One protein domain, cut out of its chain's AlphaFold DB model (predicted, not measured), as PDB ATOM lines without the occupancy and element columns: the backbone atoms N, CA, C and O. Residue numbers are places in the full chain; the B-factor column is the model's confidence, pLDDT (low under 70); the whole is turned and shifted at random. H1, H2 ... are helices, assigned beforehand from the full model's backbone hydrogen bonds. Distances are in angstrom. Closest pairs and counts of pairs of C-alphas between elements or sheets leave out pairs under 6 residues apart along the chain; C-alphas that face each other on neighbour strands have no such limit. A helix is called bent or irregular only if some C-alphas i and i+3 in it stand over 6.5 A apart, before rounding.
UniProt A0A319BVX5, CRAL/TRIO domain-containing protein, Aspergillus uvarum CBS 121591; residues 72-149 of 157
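What this domain is: This is residues 72 to 149 of the 157 residues of the protein "CRAL/TRIO domain-containing protein" of Aspergillus uvarum CBS 121591 (UniProt A0A319BVX5). The domain is a long helical hairpin with a small foot: H1 runs out, the chain turns tightly, and H2 comes back side by side with it. Beyond the end of H2, the short helix H3 and the loop of residues 139 to 149 make the foot at one end of the hairpin, where H3 is set off from both long helices and the loop folds back toward H2 around residues 144 and 145. The printed part has 78 residues with three named helices, in the order H1, H2, H3 along the chain, and no named strand; the class is all helix, with 57 of the 78 residues in the named helices. The whole is loose, with a radius of gyration of the C-alphas of 15.8 A, and flat, spanning 48 by 31 by 12 A along its three main axes.

How they stand to each other: The first helix along the printed part, H1, residues 75 to 101, touches the second, H2, residues 105 to 130, with 28 pairs of C-alphas within 8 A. Their closest C-alphas are those of Trp 99 and Pro 105, 5.1 A apart, near the tight link that joins them. The two helices run opposite ways at a shallow tilt of 17 degrees, and their centres are 8.7 A apart. Together H1 and H2 form a helical hairpin, two helices that follow each other in the chain and touch while running opposite ways. H2 has a kink of 34 degrees near residue 124, and it is irregular: C-alphas 125 and 128 are 7.0 A apart, and its line is a rough one. The third helix, H3, residues 135 to 138, touches no helix. H3 is apart from H1, with no C-alpha of the one within 8 A of the other. H3 is also apart from H2, with no C-alpha of the one within 8 A of the other, though it follows H2 in the chain after a tight link. In H1 every O i to N i+4 pair is within hydrogen-bond range, while in H2 15 of 22 such pairs are. H3 is too short for such a pair, but its one O i to N i+3 pair is within range.

Where its parts are: The printed part begins at Met 72, with its C-alpha at (6.245, 22.803, -33.215). H1 begins at Thr 75, with its C-alpha at (-0.504, 24.425, -34.032), and ends at Ala 101, with its C-alpha at (-1.727, 52.364, -7.017). It is the longest helix by residues, with 27 of them, and measures 38.9 A from first to last C-alpha. H2 runs from Pro 105 to Val 130, 26 residues, and its first and last C-alphas are 35.1 A apart. Its last C-alpha, that of Val 130, is at (7.475, 27.668, -30.118). H3 holds four residues, Cys 135 to Arg 138, and its last C-alpha is at (21.010, 18.499, -26.486). Residues 139 to 149 follow H3 with no named element, and the printed part ends at Asp 149.

The domain as a whole: The two C-alphas farthest apart in the domain are those of Ala 103, between H1 and H2, and Thr 139, just after H3, at 48.6 A. The first and last printed C-alphas, those of Met 72 and Asp 149, are 24.3 A apart. The printed part has no cut. The link from H1 to H2, with 3 residues between them, and the link from H2 to H3, with 4, are both tight, and no link is long. The mean pLDDT of the printed part is 95.5, and no printed residue is under 70.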
ATOM      1  N   MET A  72       6.513  21.478 -32.638       96.38
ATOM      2  CA  MET A  72       6.245  22.803 -33.215       96.38
ATOM      3  C   MET A  72       5.215  22.766 -34.356       96.38
ATOM      4  O   MET A  72       4.654  23.803 -34.714       96.38
ATOM      5  N   THR A  73       4.942  21.586 -34.921       97.25
ATOM      6  CA  THR A  73       3.896  21.396 -35.936       97.25
ATOM      7  C   THR A  73       2.490  21.299 -35.329       97.25
ATOM      8  O   THR A  73       1.505  21.499 -36.041       97.25
ATOM      9  N   GLU A  74       2.367  21.078 -34.013       97.44
ATOM     10  CA  GLU A  74       1.090  21.008 -33.294       97.44
ATOM     11  C   GLU A  74       0.503  22.405 -33.024       97.44
ATOM     12  O   GLU A  74       0.482  22.917 -31.900       97.44
ATOM     13  N   THR A  75      -0.005  23.041 -34.078       97.38
ATOM     14  CA  THR A  75      -0.504  24.425 -34.032       97.38
ATOM     15  C   THR A  75      -1.692  24.615 -33.089       97.38
ATOM     16  O   THR A  75      -1.731  25.603 -32.366       97.38
ATOM     17  N   ALA A  76      -2.620  23.657 -33.011       98.25
ATOM     18  CA  ALA A  76      -3.780  23.760 -32.123       98.25
ATOM     19  C   ALA A  76      -3.377  23.804 -30.635       98.25
ATOM     20  O   ALA A  76      -3.888  24.623 -29.868       98.25
ATOM     21  N   THR A  77      -2.429  22.953 -30.226       98.00
ATOM     22  CA  THR A  77      -1.901  22.941 -28.854       98.00
ATOM     23  C   THR A  77      -1.134  24.224 -28.557       98.00
ATOM     24  O   THR A  77      -1.340  24.831 -27.504       98.00
ATOM     25  N   ARG A  78      -0.294  24.667 -29.501       98.31
ATOM     26  CA  ARG A  78       0.439  25.934 -29.414       98.31
ATOM     27  C   ARG A  78      -0.505  27.112 -29.193       98.31
ATOM     28  O   ARG A  78      -0.293  27.885 -28.266       98.31
ATOM     29  N   ASP A  79      -1.540  27.236 -30.016       98.56
ATOM     30  CA  ASP A  79      -2.449  28.383 -29.994       98.56
ATOM     31  C   ASP A  79      -3.250  28.424 -28.683       98.56
ATOM     32  O   ASP A  79      -3.385  29.485 -28.075       98.56
ATOM     33  N   ARG A  80      -3.667  27.260 -28.160       98.62
ATOM     34  CA  ARG A  80      -4.270  27.153 -26.819       98.62
ATOM     35  C   ARG A  80      -3.318  27.631 -25.717       98.62
ATOM     36  O   ARG A  80      -3.731  28.377 -24.833       98.62
ATOM     37  N   LEU A  81      -2.056  27.199 -25.750       98.44
ATOM     38  CA  LEU A  81      -1.053  27.585 -24.750       98.44
ATOM     39  C   LEU A  81      -0.650  29.063 -24.870       98.44
ATOM     40  O   LEU A  81      -0.324  29.689 -23.863       98.44
ATOM     41  N   LEU A  82      -0.678  29.640 -26.072       98.44
ATOM     42  CA  LEU A  82      -0.473  31.074 -26.276       98.44
ATOM     43  C   LEU A  82      -1.610  31.895 -25.659       98.44
ATOM     44  O   LEU A  82      -1.325  32.860 -24.955       98.44
ATOM     45  N   ALA A  83      -2.866  31.479 -25.843       98.44
ATOM     46  CA  ALA A  83      -4.016  32.133 -25.218       98.44
ATOM     47  C   ALA A  83      -3.947  32.068 -23.680       98.44
ATOM     48  O   ALA A  83      -4.046  33.089 -23.005       98.44
ATOM     49  N   GLU A  84      -3.656  30.891 -23.113       98.19
ATOM     50  CA  GLU A  84      -3.452  30.725 -21.663       98.19
ATOM     51  C   GLU A  84      -2.328  31.641 -21.137       98.19
ATOM     52  O   GLU A  84      -2.420  32.242 -20.062       98.19
ATOM     53  N   ARG A  85      -1.249  31.788 -21.915       97.88
ATOM     54  CA  ARG A  85      -0.138  32.678 -21.571       97.88
ATOM     55  C   ARG A  85      -0.553  34.148 -21.551       97.88
ATOM     56  O   ARG A  85      -0.064  34.892 -20.697       97.88
ATOM     57  N   GLU A  86      -1.391  34.566 -22.492       98.19
ATOM     58  CA  GLU A  86      -1.911  35.932 -22.593       98.19
ATOM     59  C   GLU A  86      -2.813  36.282 -21.401       98.19
ATOM     60  O   GLU A  86      -2.678  37.363 -20.822       98.19
ATOM     61  N   GLU A  87      -3.652  35.347 -20.954       98.19
ATOM     62  CA  GLU A  87      -4.468  35.507 -19.744       98.19
ATOM     63  C   GLU A  87      -3.596  35.704 -18.493       98.19
ATOM     64  O   GLU A  87      -3.814  36.630 -17.705       98.19
ATOM     65  N   LEU A  88      -2.549  34.883 -18.330       98.06
ATOM     66  CA  LEU A  88      -1.593  35.019 -17.225       98.06
ATOM     67  C   LEU A  88      -0.821  36.346 -17.280       98.06
ATOM     68  O   LEU A  88      -0.618  36.981 -16.241       98.06
ATOM     69  N   ALA A  89      -0.406  36.775 -18.476       97.56
ATOM     70  CA  ALA A  89       0.269  38.056 -18.676       97.56
ATOM     71  C   ALA A  89      -0.648  39.234 -18.316       97.56
ATOM     72  O   ALA A  89      -0.217  40.162 -17.630       97.56
ATOM     73  N   SER A  90      -1.917  39.163 -18.717       98.06
ATOM     74  CA  SER A  90      -2.935  40.165 -18.398       98.06
ATOM     75  C   SER A  90      -3.162  40.260 -16.890       98.06
ATOM     76  O   SER A  90      -3.086  41.350 -16.327       98.06
ATOM     77  N   LYS A  91      -3.318  39.123 -16.198       97.12
ATOM     78  CA  LYS A  91      -3.433  39.085 -14.730       97.12
ATOM     79  C   LYS A  91      -2.215  39.702 -14.036       97.12
ATOM     80  O   LYS A  91      -2.365  40.472 -13.091       97.12
ATOM     81  N   PHE A  92      -1.006  39.379 -14.495       97.50
ATOM     82  CA  PHE A  92       0.219  39.974 -13.960       97.50
ATOM     83  C   PHE A  92       0.266  41.497 -14.169       97.50
ATOM     84  O   PHE A  92       0.680  42.233 -13.264       97.50
ATOM     85  N   LEU A  93      -0.162  41.976 -15.339       97.69
ATOM     86  CA  LEU A  93      -0.214  43.400 -15.647       97.69
ATOM     87  C   LEU A  93      -1.222  44.130 -14.751       97.69
ATOM     88  O   LEU A  93      -0.868  45.162 -14.184       97.69
ATOM     89  N   GLU A  94      -2.426  43.585 -14.570       97.56
ATOM     90  CA  GLU A  94      -3.438  44.162 -13.674       97.56
ATOM     91  C   GLU A  94      -2.943  44.230 -12.225       97.56
ATOM     92  O   GLU A  94      -2.929  45.305 -11.631       97.56
ATOM     93  N   LEU A  95      -2.383  43.138 -11.693       97.00
ATOM     94  CA  LEU A  95      -1.789  43.135 -10.350       97.00
ATOM     95  C   LEU A  95      -0.623  44.123 -10.216       97.00
ATOM     96  O   LEU A  95      -0.394  44.681  -9.146       97.00
ATOM     97  N   THR A  96       0.129  44.365 -11.291       97.25
ATOM     98  CA  THR A  96       1.185  45.385 -11.290       97.25
ATOM     99  C   THR A  96       0.600  46.795 -11.235       97.25
ATOM    100  O   THR A  96       1.131  47.629 -10.504       97.25
ATOM    101  N   LYS A  97      -0.500  47.071 -11.949       97.56
ATOM    102  CA  LYS A  97      -1.215  48.355 -11.856       97.56
ATOM    103  C   LYS A  97      -1.768  48.575 -10.449       97.56
ATOM    104  O   LYS A  97      -1.557  49.644  -9.881       97.56
ATOM    105  N   GLU A  98      -2.416  47.563  -9.875       96.25
ATOM    106  CA  GLU A  98      -2.932  47.607  -8.504       96.25
ATOM    107  C   GLU A  98      -1.811  47.849  -7.492       96.25
ATOM    108  O   GLU A  98      -1.936  48.714  -6.632       96.25
ATOM    109  N   TRP A  99      -0.684  47.148  -7.632       96.75
ATOM    110  CA  TRP A  99       0.478  47.308  -6.757       96.75
ATOM    111  C   TRP A  99       1.043  48.733  -6.788       96.75
ATOM    112  O   TRP A  99       1.367  49.281  -5.737       96.75
ATOM    113  N   LEU A 100       1.118  49.350  -7.974       96.00
ATOM    114  CA  LEU A 100       1.581  50.733  -8.138       96.00
ATOM    115  C   LEU A 100       0.613  51.765  -7.540       96.00
ATOM    116  O   LEU A 100       1.053  52.826  -7.104       96.00
ATOM    117  N   ALA A 101      -0.689  51.474  -7.537       95.38
ATOM    118  CA  ALA A 101      -1.727  52.364  -7.017       95.38
ATOM    119  C   ALA A 101      -2.065  52.120  -5.531       95.38
ATOM    120  O   ALA A 101      -2.771  52.925  -4.920       95.38
ATOM    121  N   ALA A 102      -1.605  51.013  -4.947       92.19
ATOM    122  CA  ALA A 102      -1.999  50.587  -3.612       92.19
ATOM    123  C   ALA A 102      -1.403  51.475  -2.510       92.19
ATOM    124  O   ALA A 102      -0.197  51.698  -2.440       92.19
ATOM    125  N   ALA A 103      -2.245  51.870  -1.550       87.38
ATOM    126  CA  ALA A 103      -1.782  52.475  -0.299       87.38
ATOM    127  C   ALA A 103      -0.991  51.480   0.580       87.38
ATOM    128  O   ALA A 103      -0.191  51.896   1.414       87.38
ATOM    129  N   GLN A 104      -1.211  50.170   0.392       87.50
ATOM    130  CA  GLN A 104      -0.493  49.079   1.067       87.50
ATOM    131  C   GLN A 104       0.004  48.029   0.049       87.50
ATOM    132  O   GLN A 104      -0.605  46.962  -0.095       87.50
ATOM    133  N   PRO A 105       1.114  48.311  -0.662       88.31
ATOM    134  CA  PRO A 105       1.601  47.483  -1.770       88.31
ATOM    135  C   PRO A 105       1.988  46.049  -1.382       88.31
ATOM    136  O   PRO A 105       1.883  45.147  -2.207       88.31
ATOM    137  N   GLU A 106       2.398  45.811  -0.136       91.25
ATOM    138  CA  GLU A 106       2.797  44.489   0.389       91.25
ATOM    139  C   GLU A 106       1.728  43.404   0.147       91.25
ATOM    140  O   GLU A 106       2.043  42.281  -0.249       91.25
ATOM    141  N   SER A 107       0.446  43.751   0.306       83.50
ATOM    142  CA  SER A 107      -0.676  42.815   0.131       83.50
ATOM    143  C   SER A 107      -0.855  42.347  -1.322       83.50
ATOM    144  O   SER A 107      -1.136  41.175  -1.576       83.50
ATOM    145  N   VAL A 108      -0.631  43.248  -2.282       91.62
ATOM    146  CA  VAL A 108      -0.711  42.968  -3.725       91.62
ATOM    147  C   VAL A 108       0.588  42.324  -4.227       91.62
ATOM    148  O   VAL A 108       0.574  41.527  -5.167       91.62
ATOM    149  N   ALA A 109       1.723  42.609  -3.578       94.19
ATOM    150  CA  ALA A 109       3.034  42.084  -3.954       94.19
ATOM    151  C   ALA A 109       3.095  40.546  -3.920       94.19
ATOM    152  O   ALA A 109       3.728  39.945  -4.792       94.19
ATOM    153  N   VAL A 110       2.405  39.908  -2.966       94.00
ATOM    154  CA  VAL A 110       2.303  38.439  -2.882       94.00
ATOM    155  C   VAL A 110       1.594  37.877  -4.115       94.00
ATOM    156  O   VAL A 110       2.176  37.075  -4.843       94.00
ATOM    157  N   GLN A 111       0.391  38.370  -4.422       94.06
ATOM    158  CA  GLN A 111      -0.395  37.914  -5.576       94.06
ATOM    159  C   GLN A 111       0.334  38.173  -6.900       94.06
ATOM    160  O   GLN A 111       0.330  37.339  -7.807       94.06
ATOM    161  N   ARG A 112       1.019  39.317  -7.007       96.44
ATOM    162  CA  ARG A 112       1.862  39.646  -8.159       96.44
ATOM    163  C   ARG A 112       3.014  38.652  -8.312       96.44
ATOM    164  O   ARG A 112       3.307  38.230  -9.429       96.44
ATOM    165  N   THR A 113       3.656  38.263  -7.213       96.88
ATOM    166  CA  THR A 113       4.747  37.273  -7.212       96.88
ATOM    167  C   THR A 113       4.253  35.896  -7.652       96.88
ATOM    168  O   THR A 113       4.900  35.246  -8.473       96.88
ATOM    169  N   GLU A 114       3.074  35.480  -7.191       96.12
ATOM    170  CA  GLU A 114       2.422  34.242  -7.634       96.12
ATOM    171  C   GLU A 114       2.072  34.277  -9.128       96.12
ATOM    172  O   GLU A 114       2.341  33.314  -9.848       96.12
ATOM    173  N   ALA A 115       1.544  35.401  -9.627       96.88
ATOM    174  CA  ALA A 115       1.257  35.581 -11.050       96.88
ATOM    175  C   ALA A 115       2.533  35.510 -11.911       96.88
ATOM    176  O   ALA A 115       2.534  34.847 -12.949       96.88
ATOM    177  N   ILE A 116       3.643  36.112 -11.458       97.12
ATOM    178  CA  ILE A 116       4.956  35.983 -12.112       97.12
ATOM    179  C   ILE A 116       5.394  34.515 -12.146       97.12
ATOM    180  O   ILE A 116       5.839  34.031 -13.189       97.12
ATOM    181  N   ALA A 117       5.288  33.800 -11.025       96.44
ATOM    182  CA  ALA A 117       5.692  32.399 -10.938       96.44
ATOM    183  C   ALA A 117       4.862  31.510 -11.881       96.44
ATOM    184  O   ALA A 117       5.431  30.695 -12.610       96.44
ATOM    185  N   ALA A 118       3.543  31.715 -11.928       96.94
ATOM    186  CA  ALA A 118       2.646  31.013 -12.842       96.94
ATOM    187  C   ALA A 118       3.005  31.290 -14.310       96.94
ATOM    188  O   ALA A 118       3.183  30.355 -15.089       96.94
ATOM    189  N   TRP A 119       3.207  32.560 -14.675       97.38
ATOM    190  CA  TRP A 119       3.574  32.954 -16.038       97.38
ATOM    191  C   TRP A 119       4.944  32.408 -16.474       97.38
ATOM    192  O   TRP A 119       5.121  31.999 -17.626       97.38
ATOM    193  N   ARG A 120       5.917  32.347 -15.552       95.44
ATOM    194  CA  ARG A 120       7.234  31.725 -15.782       95.44
ATOM    195  C   ARG A 120       7.121  30.218 -15.981       95.44
ATOM    196  O   ARG A 120       7.711  29.694 -16.918       95.44
ATOM    197  N   LYS A 121       6.363  29.525 -15.129       95.94
ATOM    198  CA  LYS A 121       6.157  28.073 -15.235       95.94
ATOM    199  C   LYS A 121       5.450  27.706 -16.538       95.94
ATOM    200  O   LYS A 121       5.854  26.760 -17.205       95.94
ATOM    201  N   GLN A 122       4.433  28.477 -16.917       97.69
ATOM    202  CA  GLN A 122       3.646  28.221 -18.119       97.69
ATOM    203  C   GLN A 122       4.483  28.327 -19.402       97.69
ATOM    204  O   GLN A 122       4.262  27.548 -20.327       97.69
ATOM    205  N   TYR A 123       5.502  29.202 -19.438       97.38
ATOM    206  CA  TYR A 123       6.414  29.281 -20.586       97.38
ATOM    207  C   TYR A 123       7.034  27.923 -20.916       97.38
ATOM    208  O   TYR A 123       7.102  27.556 -22.079       97.38
ATOM    209  N   TRP A 124       7.421  27.144 -19.906       96.75
ATOM    210  CA  TRP A 124       8.047  25.844 -20.130       96.75
ATOM    211  C   TRP A 124       7.073  24.763 -20.612       96.75
ATOM    212  O   TRP A 124       7.510  23.783 -21.204       96.75
ATOM    213  N   ALA A 125       5.763  24.959 -20.434       96.50
ATOM    214  CA  ALA A 125       4.753  24.140 -21.102       96.50
ATOM    215  C   ALA A 125       4.586  24.527 -22.584       96.50
ATOM    216  O   ALA A 125       4.358  23.657 -23.423       96.50
ATOM    217  N   LEU A 126       4.718  25.820 -22.906       97.75
ATOM    218  CA  LEU A 126       4.651  26.364 -24.269       97.75
ATOM    219  C   LEU A 126       5.928  26.101 -25.083       97.75
ATOM    220  O   LEU A 126       5.847  25.900 -26.291       97.75
ATOM    221  N   ASP A 127       7.090  26.103 -24.432       97.38
ATOM    222  CA  ASP A 127       8.428  26.035 -25.026       97.38
ATOM    223  C   ASP A 127       8.565  24.993 -26.161       97.38
ATOM    224  O   ASP A 127       9.013  25.378 -27.246       97.38
ATOM    225  N   PRO A 128       8.093  23.734 -26.017       96.25
ATOM    226  CA  PRO A 128       8.170  22.721 -27.078       96.25
ATOM    227  C   PRO A 128       7.421  23.029 -28.367       96.25
ATOM    228  O   PRO A 128       7.696  22.411 -29.391       96.25
ATOM    229  N   PHE A 129       6.492  23.974 -28.325       97.81
ATOM    230  CA  PHE A 129       5.642  24.325 -29.453       97.81
ATOM    231  C   PHE A 129       6.108  25.596 -30.175       97.81
ATOM    232  O   PHE A 129       5.583  25.915 -31.241       97.81
ATOM    233  N   VAL A 130       7.064  26.344 -29.605       96.88
ATOM    234  CA  VAL A 130       7.475  27.668 -30.118       96.88
ATOM    235  C   VAL A 130       8.982  27.853 -30.277       96.88
ATOM    236  O   VAL A 130       9.389  28.753 -31.009       96.88
ATOM    237  N   ARG A 131       9.816  27.036 -29.622       96.00
ATOM    238  CA  ARG A 131      11.278  27.151 -29.681       96.00
ATOM    239  C   ARG A 131      11.909  25.865 -30.204       96.00
ATOM    240  O   ARG A 131      11.649  24.786 -29.677       96.00
ATOM    241  N   GLY A 132      12.791  26.012 -31.192       95.56
ATOM    242  CA  GLY A 132      13.631  24.919 -31.672       95.56
ATOM    243  C   GLY A 132      14.719  24.536 -30.663       95.56
ATOM    244  O   GLY A 132      15.268  25.404 -29.974       95.56
ATOM    245  N   ARG A 133      15.043  23.244 -30.577       95.44
ATOM    246  CA  ARG A 133      16.104  22.731 -29.702       95.44
ATOM    247  C   ARG A 133      17.479  23.198 -30.169       95.44
ATOM    248  O   ARG A 133      17.812  23.192 -31.353       95.44
ATOM    249  N   THR A 134      18.283  23.635 -29.210       94.69
ATOM    250  CA  THR A 134      19.639  24.142 -29.415       94.69
ATOM    251  C   THR A 134      20.667  23.131 -28.916       94.69
ATOM    252  O   THR A 134      20.315  22.154 -28.256       94.69
ATOM    253  N   CYS A 135      21.954  23.394 -29.169       93.56
ATOM    254  CA  CYS A 135      23.034  22.597 -28.585       93.56
ATOM    255  C   CYS A 135      22.910  22.521 -27.050       93.56
ATOM    256  O   CYS A 135      23.119  21.462 -26.486       93.56
ATOM    257  N   LEU A 136      22.450  23.592 -26.388       93.94
ATOM    258  CA  LEU A 136      22.251  23.621 -24.934       93.94
ATOM    259  C   LEU A 136      21.137  22.683 -24.449       93.94
ATOM    260  O   LEU A 136      21.201  22.193 -23.327       93.94
ATOM    261  N   ASP A 137      20.107  22.447 -25.265       94.56
ATOM    262  CA  ASP A 137      19.077  21.452 -24.950       94.56
ATOM    263  C   ASP A 137      19.654  20.038 -25.100       94.56
ATOM    264  O   ASP A 137      19.442  19.181 -24.246       94.56
ATOM    265  N   ARG A 138      20.420  19.808 -26.174       93.50
ATOM    266  CA  ARG A 138      21.010  18.499 -26.486       93.50
ATOM    267  C   ARG A 138      22.111  18.089 -25.513       93.50
ATOM    268  O   ARG A 138      22.197  16.918 -25.180       93.50
ATOM    269  N   THR A 139      22.901  19.036 -25.015       92.44
ATOM    270  CA  THR A 139      23.950  18.780 -24.015       92.44
ATOM    271  C   THR A 139      23.424  18.768 -22.580       92.44
ATOM    272  O   THR A 139      24.207  18.674 -21.642       92.44
ATOM    273  N   GLY A 140      22.106  18.882 -22.374       92.62
ATOM    274  CA  GLY A 140      21.495  18.817 -21.045       92.62
ATOM    275  C   GLY A 140      21.700  20.064 -20.180       92.62
ATOM    276  O   GLY A 140      21.369  20.031 -18.993       92.62
ATOM    277  N   VAL A 141      22.198  21.165 -20.756       94.81
ATOM    278  CA  VAL A 141      22.335  22.455 -20.061       94.81
ATOM    279  C   VAL A 141      20.966  23.068 -19.789       94.81
ATOM    280  O   VAL A 141      20.699  23.540 -18.686       94.81
ATOM    281  N   ILE A 142      20.080  23.046 -20.787       95.12
ATOM    282  CA  ILE A 142      18.672  23.427 -20.645       95.12
ATOM    283  C   ILE A 142      17.850  22.145 -20.573       95.12
ATOM    284  O   ILE A 142      17.688  21.444 -21.568       95.12
ATOM    285  N   GLN A 143      17.313  21.854 -19.394       93.56
ATOM    286  CA  GLN A 143      16.493  20.672 -19.140       93.56
ATOM    287  C   GLN A 143      15.000  21.023 -19.142       93.56
ATOM    288  O   GLN A 143      14.592  22.192 -19.160       93.56
ATOM    289  N   GLU A 144      14.165  19.984 -19.094       88.94
ATOM    290  CA  GLU A 144      12.714  20.124 -19.004       88.94
ATOM    291  C   GLU A 144      12.299  21.035 -17.835       88.94
ATOM    292  O   GLU A 144      12.919  21.064 -16.768       88.94
ATOM    293  N   GLY A 145      11.252  21.836 -18.049       90.12
ATOM    294  CA  GLY A 145      10.780  22.791 -17.046       90.12
ATOM    295  C   GLY A 145      11.703  23.996 -16.835       90.12
ATOM    296  O   GLY A 145      11.456  24.783 -15.920       90.12
ATOM    297  N   GLY A 146      12.751  24.152 -17.652       90.75
ATOM    298  CA  GLY A 146      13.681  25.277 -17.562       90.75
ATOM    299  C   GLY A 146      14.746  25.147 -16.498       90.75
ATOM    300  O   GLY A 146      15.322  26.156 -16.081       90.75
ATOM    301  N   LYS A 147      14.977  23.930 -16.007       93.69
ATOM    302  CA  LYS A 147      16.078  23.664 -15.093       93.69
ATOM    303  C   LYS A 147      17.388  23.845 -15.859       93.69
ATOM    304  O   LYS A 147      17.577  23.246 -16.912       93.69
ATOM    305  N   ILE A 148      18.267  24.683 -15.316       94.69
ATOM    306  CA  ILE A 148      19.594  24.919 -15.876       94.69
ATOM    307  C   ILE A 148      20.610  24.115 -15.080       94.69
ATOM    308  O   ILE A 148      20.708  24.278 -13.863       94.69
ATOM    309  N   ASP A 149      21.356  23.275 -15.782       94.44
ATOM    310  CA  ASP A 149      22.566  22.649 -15.274       94.44
ATOM    311  C   ASP A 149      23.753  23.247 -16.027       94.44
ATOM    312  O   ASP A 149      23.885  23.078 -17.232       94.44
TER     313      ASP A 149